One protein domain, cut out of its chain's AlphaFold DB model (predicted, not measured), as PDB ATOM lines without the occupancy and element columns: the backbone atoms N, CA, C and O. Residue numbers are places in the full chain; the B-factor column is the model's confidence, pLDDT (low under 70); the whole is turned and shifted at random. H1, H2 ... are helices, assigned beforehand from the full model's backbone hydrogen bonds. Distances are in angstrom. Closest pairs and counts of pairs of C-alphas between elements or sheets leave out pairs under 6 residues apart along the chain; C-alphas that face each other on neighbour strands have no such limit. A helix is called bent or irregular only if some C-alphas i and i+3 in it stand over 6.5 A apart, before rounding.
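Overview. This is residues 26 to 76 of the 79 residues of an uncharacterized protein of Leifsonia sp. Leaf264 (UniProt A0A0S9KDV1). The model is a small rounded knot of three helices whose centres make a triangle: H2 and H3 form a helical hairpin, and H1 is set on one side of it, steeply tilted to H3 and about perpendicular to H2. After H3, residues 68 to 76 make a tail with no named element that folds back toward the side of the body where H1 lies. The printed part has 51 residues, with three named helices in the order H1, H2, H3 and no named strand; the class is all helix, with 34 of the 51 residues in the named helices. The whole is compact, with a radius of gyration of the C-alphas of 9.5 A, and the C-alphas span 23 by 21 by 17 A.

Along the chain. H1 is residues 26 to 37, beginning at C-alpha 26 at (301.107, 167.550, 163.398), and it is 16.0 A long from first to last C-alpha. H2 is residues 42 to 48, 9.9 A from first to last C-alpha, with C-alpha 42 at (299.403, 163.420, 145.855). H3, the longest helix, is residues 53 to 67 and 18.9 A long; it ends at C-alpha 67 at (304.694, 160.474, 142.805). H3 is irregular: C-alphas 64 and 67 are 7.4 A apart.

Arrangement. H1 and H2 only just touch, with 3 pairs of C-alphas within 8 A, and H1 does so with residues 32 to 36 alone. The closest C-alphas of the two are those of Leu 35 and Ala 45, 6.1 A apart, and their lines are about perpendicular at 76 degrees. H1 touches H3 with residues 28 to 32 alone, and H3 meets that touch with residues 54 to 55 alone; the closest C-alphas are those of Thr 28 and Ala 55, 5.8 A apart. H1 and H3 run the same way at a steep tilt of 48 degrees. H2 and H3 touch and form a helical hairpin, with 11 pairs of C-alphas within 8 A, the closest being those of His 46 and Lys 56 at 5.6 A. They run opposite ways at a shallow tilt of 34.6 degrees, only just short of steep. In H1 and H2 every O i to N i+4 pair is within hydrogen-bond range; in H3, 10 of 11 are.

Size, cuts and confidence. The two C-alphas farthest apart are those of Ala 27 and Gly 66, 25.2 A, and the first and last printed C-alphas, Thr 26 and Gly 76, are 16.4 A apart. The links from H1 to H2 and from H2 to H3 are both tight, with 4 residues each. The printed part has no cut. Its mean pLDDT is 94.4, and no printed residue is under 70.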
ATOM      1  N   THR A  26     302.080 168.642 163.248       91.56
ATOM      2  CA  THR A  26     301.107 167.550 163.398       91.56
ATOM      3  C   THR A  26     299.760 167.901 162.769       91.56
ATOM      4  O   THR A  26     299.121 167.026 162.201       91.56
ATOM      5  N   ALA A  27     299.337 169.170 162.815       92.25
ATOM      6  CA  ALA A  27     298.079 169.603 162.205       92.25
ATOM      7  C   ALA A  27     298.087 169.372 160.684       92.25
ATOM      8  O   ALA A  27     297.178 168.736 160.153       92.25
ATOM      9  N   THR A  28     299.167 169.782 160.021       93.88
ATOM     10  CA  THR A  28     299.400 169.559 158.587       93.88
ATOM     11  C   THR A  28     299.476 168.072 158.250       93.88
ATOM     12  O   THR A  28     298.896 167.622 157.264       93.88
ATOM     13  N   SER A  29     300.142 167.277 159.096       94.00
ATOM     14  CA  SER A  29     300.195 165.820 158.928       94.00
ATOM     15  C   SER A  29     298.819 165.175 159.005       94.00
ATOM     16  O   SER A  29     298.495 164.344 158.162       94.00
ATOM     17  N   ASN A  30     297.995 165.584 159.970       94.06
ATOM     18  CA  ASN A  30     296.641 165.067 160.115       94.06
ATOM     19  C   ASN A  30     295.779 165.442 158.905       94.06
ATOM     20  O   ASN A  30     295.042 164.597 158.407       94.06
ATOM     21  N   LEU A  31     295.903 166.675 158.394       94.75
ATOM     22  CA  LEU A  31     295.204 167.107 157.181       94.75
ATOM     23  C   LEU A  31     295.565 166.224 155.980       94.75
ATOM     24  O   LEU A  31     294.676 165.679 155.326       94.75
ATOM     25  N   ILE A  32     296.862 166.043 155.706       95.12
ATOM     26  CA  ILE A  32     297.317 165.194 154.595       95.12
ATOM     27  C   ILE A  32     296.873 163.741 154.813       95.12
ATOM     28  O   ILE A  32     296.410 163.090 153.880       95.12
ATOM     29  N   GLY A  33     296.956 163.240 156.046       95.25
ATOM     30  CA  GLY A  33     296.514 161.897 156.404       95.25
ATOM     31  C   GLY A  33     295.016 161.664 156.189       95.25
ATOM     32  O   GLY A  33     294.633 160.593 155.724       95.25
ATOM     33  N   MET A  34     294.167 162.661 156.458       95.19
ATOM     34  CA  MET A  34     292.727 162.591 156.171       95.19
ATOM     35  C   MET A  34     292.455 162.504 154.666       95.19
ATOM     36  O   MET A  34     291.648 161.682 154.243       95.19
ATOM     37  N   LEU A  35     293.162 163.293 153.853       95.00
ATOM     38  CA  LEU A  35     293.049 163.223 152.392       95.00
ATOM     39  C   LEU A  35     293.562 161.882 151.849       95.00
ATOM     40  O   LEU A  35     292.991 161.327 150.916       95.00
ATOM     41  N   ALA A  36     294.610 161.327 152.461       94.69
ATOM     42  CA  ALA A  36     295.083 159.985 152.148       94.69
ATOM     43  C   ALA A  36     294.027 158.923 152.473       94.69
ATOM     44  O   ALA A  36     293.776 158.049 151.645       94.69
ATOM     45  N   ALA A  37     293.371 159.014 153.632       94.25
ATOM     46  CA  ALA A  37     292.305 158.089 154.019       94.25
ATOM     47  C   ALA A  37     291.098 158.122 153.062       94.25
ATOM     48  O   ALA A  37     290.447 157.094 152.886       94.25
ATOM     49  N   ASP A  38     290.845 159.259 152.411       93.88
ATOM     50  CA  ASP A  38     289.815 159.421 151.374       93.88
ATOM     51  C   ASP A  38     290.241 158.844 150.000       93.88
ATOM     52  O   ASP A  38     289.466 158.811 149.049       93.88
ATOM     53  N   GLY A  39     291.462 158.304 149.898       94.12
ATOM     54  CA  GLY A  39     291.957 157.595 148.714       94.12
ATOM     55  C   GLY A  39     292.576 158.500 147.648       94.12
ATOM     56  O   GLY A  39     292.751 158.062 146.512       94.12
ATOM     57  N   LEU A  40     292.916 159.744 147.993       96.38
ATOM     58  CA  LEU A  40     293.464 160.702 147.035       96.38
ATOM     59  C   LEU A  40     294.921 160.388 146.673       96.38
ATOM     60  O   LEU A  40     295.721 159.903 147.485       96.38
ATOM     61  N   THR A  41     295.281 160.751 145.443       97.25
ATOM     62  CA  THR A  41     296.678 160.854 145.016       97.25
ATOM     63  C   THR A  41     297.339 162.127 145.550       97.25
ATOM     64  O   THR A  41     296.663 163.053 146.010       97.25
ATOM     65  N   PHE A  42     298.671 162.208 145.468       96.06
ATOM     66  CA  PHE A  42     299.403 163.420 145.855       96.06
ATOM     67  C   PHE A  42     298.956 164.661 145.060       96.06
ATOM     68  O   PHE A  42     298.811 165.734 145.646       96.06
ATOM     69  N   GLU A  43     298.684 164.531 143.756       97.06
ATOM     70  CA  GLU A  43     298.161 165.634 142.930       97.06
ATOM     71  C   GLU A  43     296.740 166.039 143.314       97.06
ATOM     72  O   GLU A  43     296.446 167.231 143.431       97.06
ATOM     73  N   GLN A  44     295.864 165.062 143.555       97.06
ATOM     74  CA  GLN A  44     294.487 165.336 143.962       97.06
ATOM     75  C   GLN A  44     294.439 166.039 145.319       97.06
ATOM     76  O   GLN A  44     293.735 167.038 145.470       97.06
ATOM     77  N   ALA A  45     295.233 165.580 146.289       96.12
ATOM     78  CA  ALA A  45     295.344 166.248 147.580       96.12
ATOM     79  C   ALA A  45     295.931 167.656 147.449       96.12
ATOM     80  O   ALA A  45     295.438 168.584 148.086       96.12
ATOM     81  N   HIS A  46     296.932 167.848 146.585       96.56
ATOM     82  CA  HIS A  46     297.513 169.169 146.356       96.56
ATOM     83  C   HIS A  46     296.485 170.151 145.775       96.56
ATOM     84  O   HIS A  46     296.435 171.311 146.188       96.56
ATOM     85  N   ALA A  47     295.642 169.683 144.853       95.69
ATOM     86  CA  ALA A  47     294.555 170.471 144.279       95.69
ATOM     87  C   ALA A  47     293.413 170.740 145.280       95.69
ATOM     88  O   ALA A  47     292.788 171.798 145.223       95.69
ATOM     89  N   ALA A  48     293.153 169.811 146.206       94.56
ATOM     90  CA  ALA A  48     292.107 169.947 147.220       94.56
ATOM     91  C   ALA A  48     292.451 170.980 148.313       94.56
ATOM     92  O   ALA A  48     291.556 171.621 148.872       94.56
ATOM     93  N   ILE A  49     293.737 171.170 148.622       94.12
ATOM     94  CA  ILE A  49     294.187 172.103 149.663       94.12
ATOM     95  C   ILE A  49     294.339 173.515 149.091       94.12
ATOM     96  O   ILE A  49     295.138 173.763 148.192       94.12
ATOM     97  N   ASN A  50     293.633 174.487 149.672       91.69
ATOM     98  CA  ASN A  50     293.713 175.896 149.261       91.69
ATOM     99  C   ASN A  50     294.275 176.846 150.326       91.69
ATOM    100  O   ASN A  50     294.581 177.986 149.999       91.69
ATOM    101  N   TYR A  51     294.403 176.393 151.573       89.75
ATOM    102  CA  TYR A  51     294.682 177.254 152.726       89.75
ATOM    103  C   TYR A  51     295.946 176.878 153.508       89.75
ATOM    104  O   TYR A  51     296.399 177.670 154.326       89.75
ATOM    105  N   ASP A  52     296.492 175.678 153.297       93.06
ATOM    106  CA  ASP A  52     297.652 175.178 154.034       93.06
ATOM    107  C   ASP A  52     298.876 175.115 153.111       93.06
ATOM    108  O   ASP A  52     299.075 174.157 152.358       93.06
ATOM    109  N   ASP A  53     299.675 176.184 153.133       93.56
ATOM    110  CA  ASP A  53     300.893 176.300 152.325       93.56
ATOM    111  C   ASP A  53     301.952 175.253 152.708       93.56
ATOM    112  O   ASP A  53     302.715 174.805 151.847       93.56
ATOM    113  N   GLU A  54     301.993 174.822 153.976       93.38
ATOM    114  CA  GLU A  54     302.923 173.785 154.438       93.38
ATOM    115  C   GLU A  54     302.562 172.436 153.807       93.38
ATOM    116  O   GLU A  54     303.433 171.751 153.257       93.38
ATOM    117  N   ALA A  55     301.272 172.087 153.804       94.75
ATOM    118  CA  ALA A  55     300.800 170.877 153.150       94.75
ATOM    119  C   ALA A  55     301.061 170.914 151.641       94.75
ATOM    120  O   ALA A  55     301.572 169.943 151.079       94.75
ATOM    121  N   LYS A  56     300.781 172.045 150.978       96.06
ATOM    122  CA  LYS A  56     301.043 172.194 149.537       96.06
ATOM    123  C   LYS A  56     302.520 172.037 149.204       96.06
ATOM    124  O   LYS A  56     302.847 171.335 148.246       96.06
ATOM    125  N   ALA A  57     303.413 172.609 150.011       95.19
ATOM    126  CA  ALA A  57     304.852 172.450 149.827       95.19
ATOM    127  C   ALA A  57     305.289 170.979 149.927       95.19
ATOM    128  O   ALA A  57     306.071 170.511 149.099       95.19
ATOM    129  N   ILE A  58     304.757 170.222 150.893       94.62
ATOM    130  CA  ILE A  58     305.066 168.792 151.041       94.62
ATOM    131  C   ILE A  58     304.571 167.991 149.845       94.62
ATOM    132  O   ILE A  58     305.336 167.221 149.263       94.62
ATOM    133  N   LEU A  59     303.310 168.178 149.462       95.81
ATOM    134  CA  LEU A  59     302.717 167.456 148.340       95.81
ATOM    135  C   LEU A  59     303.450 167.788 147.033       95.81
ATOM    136  O   LEU A  59     303.763 166.880 146.268       95.81
ATOM    137  N   THR A  60     303.842 169.051 146.837       96.19
ATOM    138  CA  THR A  60     304.670 169.484 145.699       96.19
ATOM    139  C   THR A  60     305.982 168.708 145.636       96.19
ATOM    140  O   THR A  60     306.341 168.205 144.576       96.19
ATOM    141  N   LEU A  61     306.670 168.514 146.768       95.44
ATOM    142  CA  LEU A  61     307.910 167.734 146.792       95.44
ATOM    143  C   LEU A  61     307.699 166.285 146.327       95.44
ATOM    144  O   LEU A  61     308.578 165.728 145.664       95.44
ATOM    145  N   TYR A  62     306.569 165.659 146.655       94.94
ATOM    146  CA  TYR A  62     306.248 164.320 146.157       94.94
ATOM    147  C   TYR A  62     305.912 164.328 144.659       94.94
ATOM    148  O   TYR A  62     306.421 163.479 143.922       94.94
ATOM    149  N   ILE A  63     305.139 165.312 144.196       95.38
ATOM    150  CA  ILE A  63     304.767 165.480 142.782       95.38
ATOM    151  C   ILE A  63     306.010 165.680 141.909       95.38
ATOM    152  O   ILE A  63     306.209 164.943 140.947       95.38
ATOM    153  N   GLU A  64     306.908 166.591 142.291       95.19
ATOM    154  CA  GLU A  64     308.160 166.872 141.569       95.19
ATOM    155  C   GLU A  64     309.094 165.654 141.474       95.19
ATOM    156  O   GLU A  64     309.967 165.592 140.610       95.19
ATOM    157  N   ARG A  65     308.926 164.671 142.366       92.81
ATOM    158  CA  ARG A  65     309.680 163.408 142.364       92.81
ATOM    159  C   ARG A  65     309.000 162.303 141.551       92.81
ATOM    160  O   ARG A  65     309.528 161.196 141.505       92.81
ATOM    161  N   GLY A  66     307.871 162.599 140.906       94.62
ATOM    162  CA  GLY A  66     307.129 161.665 140.059       94.62
ATOM    163  C   GLY A  66     306.100 160.816 140.804       94.62
ATOM    164  O   GLY A  66     305.663 159.802 140.270       94.62
ATOM    165  N   HIS A  67     305.708 161.197 142.023       93.88
ATOM    166  CA  HIS A  67     304.694 160.474 142.805       93.88
ATOM    167  C   HIS A  67     303.290 161.085 142.698       93.88
ATOM    168  O   HIS A  67     302.406 160.700 143.451       93.88
ATOM    169  N   GLY A  68     303.068 162.031 141.780       93.12
ATOM    170  CA  GLY A  68     301.817 162.788 141.683       93.12
ATOM    171  C   GLY A  68     300.555 161.928 141.564       93.12
ATOM    172  O   GLY A  68     299.609 162.109 142.329       93.12
ATOM    173  N   GLU A  69     300.594 160.925 140.688       95.81
ATOM    174  CA  GLU A  69     299.486 159.995 140.431       95.81
ATOM    175  C   GLU A  69     299.424 158.825 141.430       95.81
ATOM    176  O   GLU A  69     298.548 157.969 141.340       95.81
ATOM    177  N   THR A  70     300.348 158.755 142.393       95.62
ATOM    178  CA  THR A  70     300.370 157.672 143.385       95.62
ATOM    179  C   THR A  70     299.347 157.934 144.485       95.62
ATOM    180  O   THR A  70     299.326 159.024 145.060       95.62
ATOM    181  N   VAL A  71     298.536 156.926 144.822       95.00
ATOM    182  CA  VAL A  71     297.613 156.995 145.962       95.00
ATOM    183  C   VAL A  71     298.423 157.078 147.256       95.00
ATOM    184  O   VAL A  71     299.306 156.257 147.522       95.00
ATOM    185  N   MET A  72     298.131 158.077 148.088       94.94
ATOM    186  CA  MET A  72     298.957 158.379 149.263       94.94
ATOM    187  C   MET A  72     299.008 157.222 150.279       94.94
ATOM    188  O   MET A  72     300.049 156.986 150.892       94.94
ATOM    189  N   THR A  73     297.926 156.451 150.431       93.25
ATOM    190  CA  THR A  73     297.884 155.283 151.334       93.25
ATOM    191  C   THR A  73     298.741 154.120 150.847       93.25
ATOM    192  O   THR A  73     299.380 153.464 151.672       93.25
ATOM    193  N   GLU A  74     298.828 153.898 149.533       91.94
ATOM    194  CA  GLU A  74     299.743 152.916 148.933       91.94
ATOM    195  C   GLU A  74     301.204 153.320 149.150       91.94
ATOM    196  O   GLU A  74     302.071 152.474 149.369       91.94
ATOM    197  N   PHE A  75     301.464 154.628 149.176       89.12
ATOM    198  CA  PHE A  75     302.770 155.185 149.511       89.12
ATOM    199  C   PHE A  75     303.101 155.113 151.016       89.12
ATOM    200  O   PHE A  75     304.244 155.340 151.417       89.12
ATOM    201  N   GLY A  76     302.122 154.774 151.862       89.62
ATOM    202  CA  GLY A  76     302.282 154.637 153.310       89.62
ATOM    203  C   GLY A  76     301.957 155.893 154.122       89.62
ATOM    204  O   GLY A  76     302.237 155.916 155.320       89.62
TER     205      GLY A  76